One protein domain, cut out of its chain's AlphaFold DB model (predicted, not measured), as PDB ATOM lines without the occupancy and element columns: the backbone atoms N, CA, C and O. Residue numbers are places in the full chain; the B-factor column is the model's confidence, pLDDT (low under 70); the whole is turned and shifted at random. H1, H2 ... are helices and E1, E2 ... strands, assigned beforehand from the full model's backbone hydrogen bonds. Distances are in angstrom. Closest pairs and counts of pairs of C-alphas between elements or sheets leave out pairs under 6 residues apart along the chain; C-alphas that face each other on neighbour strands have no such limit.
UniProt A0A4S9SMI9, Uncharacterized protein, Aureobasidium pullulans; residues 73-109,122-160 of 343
ATOM      1  N   ASP A  73      15.861  -0.167  13.071       46.22
ATOM      2  CA  ASP A  73      15.309  -0.334  14.431       46.22
ATOM      3  C   ASP A  73      15.278   0.946  15.283       46.22
ATOM      4  O   ASP A  73      14.504   1.033  16.237       46.22
ATOM      5  N   ALA A  74      16.021   2.001  14.925       49.09
ATOM      6  CA  ALA A  74      15.995   3.275  15.665       49.09
ATOM      7  C   ALA A  74      14.616   3.971  15.649       49.09
ATOM      8  O   ALA A  74      14.371   4.924  16.395       49.09
ATOM      9  N   THR A  75      13.695   3.494  14.806       59.97
ATOM     10  CA  THR A  75      12.322   3.995  14.733       59.97
ATOM     11  C   THR A  75      11.385   3.363  15.760       59.97
ATOM     12  O   THR A  75      10.323   3.941  15.998       59.97
ATOM     13  N   ARG A  76      11.749   2.238  16.398       72.31
ATOM     14  CA  ARG A  76      10.854   1.406  17.222       72.31
ATOM     15  C   ARG A  76      11.458   1.095  18.592       72.31
ATOM     16  O   ARG A  76      12.640   0.814  18.728       72.31
ATOM     17  N   PHE A  77      10.632   1.145  19.630       78.81
ATOM     18  CA  PHE A  77      10.997   0.723  20.976       78.81
ATOM     19  C   PHE A  77      10.809  -0.791  21.100       78.81
ATOM     20  O   PHE A  77       9.772  -1.264  21.558       78.81
ATOM     21  N   SER A  78      11.805  -1.549  20.645       74.56
ATOM     22  CA  SER A  78      11.809  -3.012  20.710       74.56
ATOM     23  C   SER A  78      13.182  -3.558  21.090       74.56
ATOM     24  O   SER A  78      14.208  -3.034  20.663       74.56
ATOM     25  N   SER A  79      13.208  -4.614  21.901       66.50
ATOM     26  CA  SER A  79      14.419  -5.341  22.267       66.50
ATOM     27  C   SER A  79      14.630  -6.484  21.289       66.50
ATOM     28  O   SER A  79      13.715  -7.277  21.057       66.50
ATOM     29  N   VAL A  80      15.849  -6.604  20.774       62.47
ATOM     30  CA  VAL A  80      16.272  -7.773  19.998       62.47
ATOM     31  C   VAL A  80      16.256  -9.011  20.913       62.47
ATOM     32  O   VAL A  80      16.685  -8.904  22.069       62.47
ATOM     33  N   PRO A  81      15.774 -10.179  20.445       55.81
ATOM     34  CA  PRO A  81      15.887 -11.429  21.191       55.81
ATOM     35  C   PRO A  81      17.318 -11.655  21.709       55.81
ATOM     36  O   PRO A  81      18.288 -11.477  20.978       55.81
ATOM     37  N   GLY A  82      17.457 -11.981  22.998       51.53
ATOM     38  CA  GLY A  82      18.761 -12.248  23.635       51.53
ATOM     39  C   GLY A  82      19.469 -11.024  24.190       51.53
ATOM     40  O   GLY A  82      20.443 -11.154  24.932       51.53
ATOM     41  N   MET A  83      18.954  -9.834  23.888       62.66
ATOM     42  CA  MET A  83      19.404  -8.592  24.495       62.66
ATOM     43  C   MET A  83      18.611  -8.288  25.767       62.66
ATOM     44  O   MET A  83      17.604  -8.924  26.088       62.66
ATOM     45  N   CYS A  84      19.085  -7.295  26.518       71.56
ATOM     46  CA  CYS A  84      18.394  -6.833  27.711       71.56
ATOM     47  C   CYS A  84      16.986  -6.338  27.367       71.56
ATOM     48  O   CYS A  84      16.802  -5.460  26.520       71.56
ATOM     49  N   GLN A  85      16.003  -6.861  28.090       81.12
ATOM     50  CA  GLN A  85      14.663  -6.302  28.106       81.12
ATOM     51  C   GLN A  85      14.688  -4.953  28.826       81.12
ATOM     52  O   GLN A  85      15.286  -4.799  29.889       81.12
ATOM     53  N   THR A  86      14.041  -3.969  28.218       85.06
ATOM     54  CA  THR A  86      13.945  -2.592  28.709       85.06
ATOM     55  C   THR A  86      12.495  -2.240  29.021       85.06
ATOM     56  O   THR A  86      11.597  -2.524  28.219       85.06
ATOM     57  N   LEU A  87      12.304  -1.589  30.168       86.06
ATOM     58  CA  LEU A  87      11.046  -1.013  30.632       86.06
ATOM     59  C   LEU A  87      11.220   0.494  30.782       86.06
ATOM     60  O   LEU A  87      12.248   0.947  31.288       86.06
ATOM     61  N   VAL A  88      10.213   1.260  30.377       86.56
ATOM     62  CA  VAL A  88      10.157   2.704  30.621       86.56
ATOM     63  C   VAL A  88       8.815   3.042  31.253       86.56
ATOM     64  O   VAL A  88       7.764   2.719  30.705       86.56
ATOM     65  N   PHE A  89       8.863   3.691  32.411       85.25
ATOM     66  CA  PHE A  89       7.680   4.113  33.153       85.25
ATOM     67  C   PHE A  89       7.263   5.522  32.734       85.25
ATOM     68  O   PHE A  89       8.085   6.436  32.661       85.25
ATOM     69  N   ALA A  90       5.974   5.685  32.485       87.56
ATOM     70  CA  ALA A  90       5.319   6.931  32.122       87.56
ATOM     71  C   ALA A  90       4.009   7.071  32.898       87.56
ATOM     72  O   ALA A  90       3.540   6.106  33.499       87.56
ATOM     73  N   ALA A  91       3.400   8.248  32.882       86.62
ATOM     74  CA  ALA A  91       2.060   8.433  33.418       86.62
ATOM     75  C   ALA A  91       1.153   9.107  32.389       86.62
ATOM     76  O   ALA A  91       1.559  10.051  31.708       86.62
ATOM     77  N   ARG A  92      -0.087   8.628  32.283       86.81
ATOM     78  CA  ARG A  92      -1.150   9.318  31.553       86.81
ATOM     79  C   ARG A  92      -1.534  10.561  32.332       86.81
ATOM     80  O   ARG A  92      -1.724  10.510  33.548       86.81
ATOM     81  N   LYS A  93      -1.653  11.681  31.626       82.94
ATOM     82  CA  LYS A  93      -2.064  12.968  32.184       82.94
ATOM     83  C   LYS A  93      -3.582  12.984  32.401       82.94
ATOM     84  O   LYS A  93      -4.316  13.693  31.719       82.94
ATOM     85  N   GLU A  94      -4.024  12.166  33.343       81.31
ATOM     86  CA  GLU A  94      -5.395  12.065  33.842       81.31
ATOM     87  C   GLU A  94      -5.429  12.468  35.327       81.31
ATOM     88  O   GLU A  94      -4.379  12.690  35.934       81.31
ATOM     89  N   ASP A  95      -6.624  12.614  35.905       75.38
ATOM     90  CA  ASP A  95      -6.802  12.878  37.338       75.38
ATOM     91  C   ASP A  95      -7.621  11.738  37.975       75.38
ATOM     92  O   ASP A  95      -8.838  11.678  37.763       75.38
ATOM     93  N   PRO A  96      -6.989  10.807  38.717       74.75
ATOM     94  CA  PRO A  96      -5.558  10.737  39.034       74.75
ATOM     95  C   PRO A  96      -4.703  10.242  37.856       74.75
ATOM     96  O   PRO A  96      -5.182   9.524  36.981       74.75
ATOM     97  N   ALA A  97      -3.412  10.587  37.860       78.25
ATOM     98  CA  ALA A  97      -2.485  10.155  36.818       78.25
ATOM     99  C   ALA A  97      -2.299   8.628  36.852       78.25
ATOM    100  O   ALA A  97      -1.953   8.057  37.889       78.25
ATOM    101  N   GLU A  98      -2.510   7.965  35.716       83.38
ATOM    102  CA  GLU A  98      -2.432   6.506  35.605       83.38
ATOM    103  C   GLU A  98      -1.041   6.066  35.127       83.38
ATOM    104  O   GLU A  98      -0.524   6.589  34.139       83.38
ATOM    105  N   LEU A  99      -0.426   5.083  35.794       83.44
ATOM    106  CA  LEU A  99       0.878   4.543  35.398       83.44
ATOM    107  C   LEU A  99       0.772   3.769  34.074       83.44
ATOM    108  O   LEU A  99      -0.016   2.837  33.936       83.44
ATOM    109  N   CYS A 100       1.636   4.105  33.125       84.94
ATOM    110  CA  CYS A 100       1.805   3.410  31.858       84.94
ATOM    111  C   CYS A 100       3.226   2.830  31.773       84.94
ATOM    112  O   CYS A 100       4.202   3.507  32.097       84.94
ATOM    113  N   VAL A 101       3.358   1.578  31.328       85.31
ATOM    114  CA  VAL A 101       4.658   0.907  31.171       85.31
ATOM    115  C   VAL A 101       4.900   0.622  29.699       85.31
ATOM    116  O   VAL A 101       4.199  -0.178  29.082       85.31
ATOM    117  N   PHE A 102       5.925   1.251  29.136       85.75
ATOM    118  CA  PHE A 102       6.439   0.883  27.828       85.75
ATOM    119  C   PHE A 102       7.368  -0.316  27.976       85.75
ATOM    120  O   PHE A 102       8.352  -0.268  28.718       85.75
ATOM    121  N   ARG A 103       7.080  -1.373  27.217       85.06
ATOM    122  CA  ARG A 103       7.884  -2.592  27.153       85.06
ATOM    123  C   ARG A 103       8.541  -2.693  25.790       85.06
ATOM    124  O   ARG A 103       7.894  -2.508  24.766       85.06
ATOM    125  N   SER A 104       9.828  -3.000  25.798       82.94
ATOM    126  CA  SER A 104      10.576  -3.311  24.573       82.94
ATOM    127  C   SER A 104      10.299  -4.733  24.058       82.94
ATOM    128  O   SER A 104      10.668  -5.077  22.941       82.94
ATOM    129  N   TYR A 105       9.616  -5.558  24.846       76.69
ATOM    130  CA  TYR A 105       9.200  -6.907  24.487       76.69
ATOM    131  C   TYR A 105       7.675  -7.027  24.561       76.69
ATOM    132  O   TYR A 105       6.993  -6.207  25.178       76.69
ATOM    133  N   GLN A 106       7.137  -8.059  23.918       72.25
ATOM    134  CA  GLN A 106       5.702  -8.307  23.919       72.25
ATOM    135  C   GLN A 106       5.256  -8.872  25.269       72.25
ATOM    136  O   GLN A 106       5.828  -9.839  25.767       72.25
ATOM    137  N   GLU A 107       4.209  -8.282  25.840       70.25
ATOM    138  CA  GLU A 107       3.635  -8.752  27.096       70.25
ATOM    139  C   GLU A 107       3.082 -10.186  26.941       70.25
ATOM    140  O   GLU A 107       2.298 -10.437  26.010       70.25
ATOM    141  N   PRO A 108       3.470 -11.129  27.825       62.59
ATOM    142  CA  PRO A 108       2.970 -12.498  27.802       62.59
ATOM    143  C   PRO A 108       1.442 -12.530  27.859       62.59
ATOM    144  O   PRO A 108       0.799 -11.714  28.522       62.59
ATOM    145  N   ALA A 109       0.816 -13.457  27.134       55.72
ATOM    146  CA  ALA A 109      -0.632 -13.580  27.171       55.72
ATOM    147  C   ALA A 109      -1.105 -14.137  28.515       55.72
ATOM    148  O   ALA A 109      -0.903 -15.304  28.822       55.72
ATOM    149  N   THR A 122      -1.070  -3.649  18.111       50.62
ATOM    150  CA  THR A 122      -0.362  -2.487  18.676       50.62
ATOM    151  C   THR A 122       0.904  -2.210  17.874       50.62
ATOM    152  O   THR A 122       1.855  -2.989  17.955       50.62
ATOM    153  N   PRO A 123       0.936  -1.146  17.048       55.84
ATOM    154  CA  PRO A 123       2.150  -0.784  16.339       55.84
ATOM    155  C   PRO A 123       3.259  -0.456  17.352       55.84
ATOM    156  O   PRO A 123       2.984   0.148  18.391       55.84
ATOM    157  N   PRO A 124       4.511  -0.840  17.067       65.06
ATOM    158  CA  PRO A 124       5.629  -0.555  17.953       65.06
ATOM    159  C   PRO A 124       5.775   0.959  18.144       65.06
ATOM    160  O   PRO A 124       5.868   1.717  17.176       65.06
ATOM    161  N   VAL A 125       5.769   1.400  19.405       74.94
ATOM    162  CA  VAL A 125       5.904   2.815  19.776       74.94
ATOM    163  C   VAL A 125       7.296   3.299  19.383       74.94
ATOM    164  O   VAL A 125       8.270   2.560  19.495       74.94
ATOM    165  N   SER A 126       7.416   4.544  18.923       82.00
ATOM    166  CA  SER A 126       8.724   5.089  18.560       82.00
ATOM    167  C   SER A 126       9.630   5.263  19.776       82.00
ATOM    168  O   SER A 126       9.229   5.902  20.750       82.00
ATOM    169  N   LEU A 127      10.875   4.780  19.685       82.25
ATOM    170  CA  LEU A 127      11.904   4.963  20.717       82.25
ATOM    171  C   LEU A 127      12.070   6.443  21.093       82.25
ATOM    172  O   LEU A 127      12.129   6.778  22.272       82.25
ATOM    173  N   VAL A 128      12.060   7.340  20.103       81.38
ATOM    174  CA  VAL A 128      12.170   8.790  20.330       81.38
ATOM    175  C   VAL A 128      11.018   9.308  21.189       81.38
ATOM    176  O   VAL A 128      11.241  10.115  22.090       81.38
ATOM    177  N   ASN A 129       9.793   8.840  20.947       82.19
ATOM    178  CA  ASN A 129       8.632   9.249  21.737       82.19
ATOM    179  C   ASN A 129       8.699   8.692  23.161       82.19
ATOM    180  O   ASN A 129       8.412   9.426  24.103       82.19
ATOM    181  N   VAL A 130       9.146   7.443  23.330       84.88
ATOM    182  CA  VAL A 130       9.375   6.843  24.654       84.88
ATOM    183  C   VAL A 130      10.411   7.650  25.442       84.88
ATOM    184  O   VAL A 130      10.161   8.009  26.591       84.88
ATOM    185  N   CYS A 131      11.536   8.021  24.823       84.06
ATOM    186  CA  CYS A 131      12.549   8.866  25.460       84.06
ATOM    187  C   CYS A 131      12.008  10.255  25.822       84.06
ATOM    188  O   CYS A 131      12.291  10.755  26.907       84.06
ATOM    189  N   ARG A 132      11.217  10.878  24.938       83.69
ATOM    190  CA  ARG A 132      10.592  12.180  25.217       83.69
ATOM    191  C   ARG A 132       9.660  12.109  26.420       83.69
ATOM    192  O   ARG A 132       9.744  12.977  27.277       83.69
ATOM    193  N   VAL A 133       8.829  11.070  26.515       85.50
ATOM    194  CA  VAL A 133       7.940  10.868  27.669       85.50
ATOM    195  C   VAL A 133       8.722  10.628  28.953       85.50
ATOM    196  O   VAL A 133       8.403  11.234  29.970       85.50
ATOM    197  N   ALA A 134       9.777   9.811  28.908       84.62
ATOM    198  CA  ALA A 134      10.630   9.561  30.071       84.62
ATOM    199  C   ALA A 134      11.281  10.841  30.628       84.62
ATOM    200  O   ALA A 134      11.670  10.878  31.787       84.62
ATOM    201  N   MET A 135      11.398  11.886  29.804       82.25
ATOM    202  CA  MET A 135      11.937  13.190  30.188       82.25
ATOM    203  C   MET A 135      10.859  14.258  30.407       82.25
ATOM    204  O   MET A 135      11.200  15.378  30.781       82.25
ATOM    205  N   ALA A 136       9.581  13.955  30.159       82.50
ATOM    206  CA  ALA A 136       8.480  14.918  30.150       82.50
ATOM    207  C   ALA A 136       8.026  15.291  31.571       82.50
ATOM    208  O   ALA A 136       6.871  15.087  31.953       82.50
ATOM    209  N   ASN A 137       8.951  15.820  32.373       81.38
ATOM    210  CA  ASN A 137       8.659  16.313  33.706       81.38
ATOM    211  C   ASN A 137       7.680  17.494  33.615       81.38
ATOM    212  O   ASN A 137       8.059  18.520  33.042       81.38
ATOM    213  N   PRO A 138       6.490  17.437  34.240       78.19
ATOM    214  CA  PRO A 138       5.482  18.493  34.118       78.19
ATOM    215  C   PRO A 138       5.946  19.883  34.577       78.19
ATOM    216  O   PRO A 138       5.333  20.883  34.216       78.19
ATOM    217  N   SER A 139       7.008  19.957  35.388       78.88
ATOM    218  CA  SER A 139       7.564  21.226  35.880       78.88
ATOM    219  C   SER A 139       8.486  21.915  34.872       78.88
ATOM    220  O   SER A 139       8.744  23.110  35.007       78.88
ATOM    221  N   TYR A 140       9.024  21.173  33.901       79.19
ATOM    222  CA  TYR A 140      10.087  21.647  33.007       79.19
ATOM    223  C   TYR A 140       9.777  21.443  31.523       79.19
ATOM    224  O   TYR A 140      10.287  22.190  30.691       79.19
ATOM    225  N   PHE A 141       8.966  20.444  31.188       81.38
ATOM    226  CA  PHE A 141       8.700  20.017  29.824       81.38
ATOM    227  C   PHE A 141       7.200  19.840  29.584       81.38
ATOM    228  O   PHE A 141       6.428  19.533  30.494       81.38
ATOM    229  N   GLU A 142       6.794  20.038  28.332       82.56
ATOM    230  CA  GLU A 142       5.425  19.792  27.889       82.56
ATOM    231  C   GLU A 142       5.107  18.292  27.878       82.56
ATOM    232  O   GLU A 142       5.985  17.442  27.703       82.56
ATOM    233  N   SER A 143       3.824  17.970  28.049       86.31
ATOM    234  CA  SER A 143       3.326  16.608  27.882       86.31
ATOM    235  C   SER A 143       3.428  16.163  26.423       86.31
ATOM    236  O   SER A 143       3.325  16.972  25.502       86.31
ATOM    237  N   VAL A 144       3.608  14.864  26.214       85.50
ATOM    238  CA  VAL A 144       3.833  14.274  24.893       85.50
ATOM    239  C   VAL A 144       2.619  13.444  24.507       85.50
ATOM    240  O   VAL A 144       2.252  12.511  25.216       85.50
ATOM    241  N   ASP A 145       2.024  13.739  23.357       86.69
ATOM    242  CA  ASP A 145       0.906  12.954  22.841       86.69
ATOM    243  C   ASP A 145       1.422  11.711  22.106       86.69
ATOM    244  O   ASP A 145       2.127  11.806  21.095       86.69
ATOM    245  N   ILE A 146       1.058  10.525  22.597       82.38
ATOM    246  CA  ILE A 146       1.427   9.242  21.995       82.38
ATOM    247  C   ILE A 146       0.174   8.486  21.569       82.38
ATOM    248  O   ILE A 146      -0.731   8.231  22.356       82.38
ATOM    249  N   ARG A 147       0.139   8.050  20.308       79.88
ATOM    250  CA  ARG A 147      -0.864   7.090  19.833       79.88
ATOM    251  C   ARG A 147      -0.361   5.672  20.063       79.88
ATOM    252  O   ARG A 147       0.518   5.219  19.334       79.88
ATOM    253  N   LEU A 148      -0.921   4.995  21.062       76.00
ATOM    254  CA  LEU A 148      -0.644   3.579  21.328       76.00
ATOM    255  C   LEU A 148      -1.452   2.664  20.402       76.00
ATOM    256  O   LEU A 148      -0.940   1.659  19.922       76.00
ATOM    257  N   ASP A 149      -2.695   3.042  20.104       73.12
ATOM    258  CA  ASP A 149      -3.591   2.315  19.207       73.12
ATOM    259  C   ASP A 149      -4.008   3.246  18.054       73.12
ATOM    260  O   ASP A 149      -4.552   4.323  18.311       73.12
ATOM    261  N   PRO A 150      -3.785   2.870  16.780       71.25
ATOM    262  CA  PRO A 150      -4.177   3.687  15.632       71.25
ATOM    263  C   PRO A 150      -5.693   3.932  15.545       71.25
ATOM    264  O   PRO A 150      -6.117   4.837  14.828       71.25
ATOM    265  N   ARG A 151      -6.509   3.146  16.259       77.56
ATOM    266  CA  ARG A 151      -7.970   3.286  16.339       77.56
ATOM    267  C   ARG A 151      -8.429   4.212  17.466       77.56
ATOM    268  O   ARG A 151      -9.612   4.543  17.517       77.56
ATOM    269  N   LYS A 152      -7.531   4.617  18.366       80.38
ATOM    270  CA  LYS A 152      -7.827   5.478  19.517       80.38
ATOM    271  C   LYS A 152      -7.204   6.866  19.343       80.38
ATOM    272  O   LYS A 152      -6.255   7.032  18.570       80.38
ATOM    273  N   PRO A 153      -7.740   7.893  20.029       82.69
ATOM    274  CA  PRO A 153      -7.068   9.184  20.111       82.69
ATOM    275  C   PRO A 153      -5.681   9.038  20.748       82.69
ATOM    276  O   PRO A 153      -5.386   8.053  21.422       82.69
ATOM    277  N   ALA A 154      -4.824  10.031  20.509       83.62
ATOM    278  CA  ALA A 154      -3.536  10.087  21.186       83.62
ATOM    279  C   ALA A 154      -3.753  10.262  22.694       83.62
ATOM    280  O   ALA A 154      -4.603  11.045  23.115       83.62
ATOM    281  N   GLU A 155      -2.979   9.526  23.479       86.81
ATOM    282  CA  GLU A 155      -2.954   9.624  24.929       86.81
ATOM    283  C   GLU A 155      -1.879  10.641  25.326       86.81
ATOM    284  O   GLU A 155      -0.748  10.591  24.833       86.81
ATOM    285  N   CYS A 156      -2.235  11.580  26.202       88.44
ATOM    286  CA  CYS A 156      -1.329  12.623  26.667       88.44
ATOM    287  C   CYS A 156      -0.472  12.078  27.816       88.44
ATOM    288  O   CYS A 156      -1.004  11.704  28.862       88.44
ATOM    289  N   MET A 157       0.844  12.017  27.627       85.94
ATOM    290  CA  MET A 157       1.774  11.334  28.529       85.94
ATOM    291  C   MET A 157       2.759  12.310  29.178       85.94
ATOM    292  O   MET A 157       3.186  13.294  28.569       85.94
ATOM    293  N   ILE A 158       3.151  12.010  30.412       85.25
ATOM    294  CA  ILE A 158       4.157  12.728  31.204       85.25
ATOM    295  C   ILE A 158       5.137  11.740  31.849       85.25
ATOM    296  O   ILE A 158       4.896  10.530  31.878       85.25
ATOM    297  N   GLU A 159       6.245  12.256  32.380       83.75
ATOM    298  CA  GLU A 159       7.185  11.468  33.180       83.75
ATOM    299  C   GLU A 159       6.465  10.869  34.401       83.75
ATOM    300  O   GLU A 159       5.765  11.574  35.134       83.75
ATOM    301  N   ALA A 160       6.663   9.570  34.643       80.12
ATOM    302  CA  ALA A 160       6.199   8.938  35.871       80.12
ATOM    303  C   ALA A 160       7.005   9.473  37.061       80.12
ATOM    304  O   ALA A 160       8.212   9.244  37.169       80.12
TER     305      ALA A 160
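Overview. This is residues 73 to 109 and 122 to 160 of the 343 residues of an uncharacterized protein of Aureobasidium pullulans (UniProt A0A4S9SMI9). Little here is regular structure: two hairpins, E1 with E2 and E3 with E4, join in a small, strongly twisted sheet with one short helix, H1, over one face. The 76 printed residues hold E1, E2, H1, E3, E4 in chain order; the antiparallel sheet runs E2, E1, E4, E3. The class is mixed, with 28 residues in named elements; the whole is compact, radius of gyration of the C-alphas 12.5 A, spans 37 by 27 by 22 A.

Along the chain. Find C-alpha 87 at (11.046, -1.013, 30.632), where E1 begins; it runs 16.0 A to residue 92. E2 is residues 98 to 103, 16.1 A; H1 127 to 134, 10.5 A; E3 144 to 146, 6.3 A. E4, residues 155 to 159, 13.2 A, ends at (7.185, 11.468, 33.180).

Arrangement. Between E1 and E2, N 90 and O 100 are 2.8 A apart. E4 is staggered: N 157 is 2.8 A from O 144 of E3, and N 158 is 2.8 A from O 91 of E1. H1, with every O i to N i+4 pair within hydrogen-bond range, is on the sheet at a height of 7.3 A; its closest C-alphas to E4 are Ala 134 and Glu 159, 5.0 A.

Size, cuts and confidence. Residues 110 to 121 are not printed, a 14.0 A gap between C-alphas 109 and 122. No link printed whole is long. Look for pLDDT under 70 at 13 residues, among them 79 to 83.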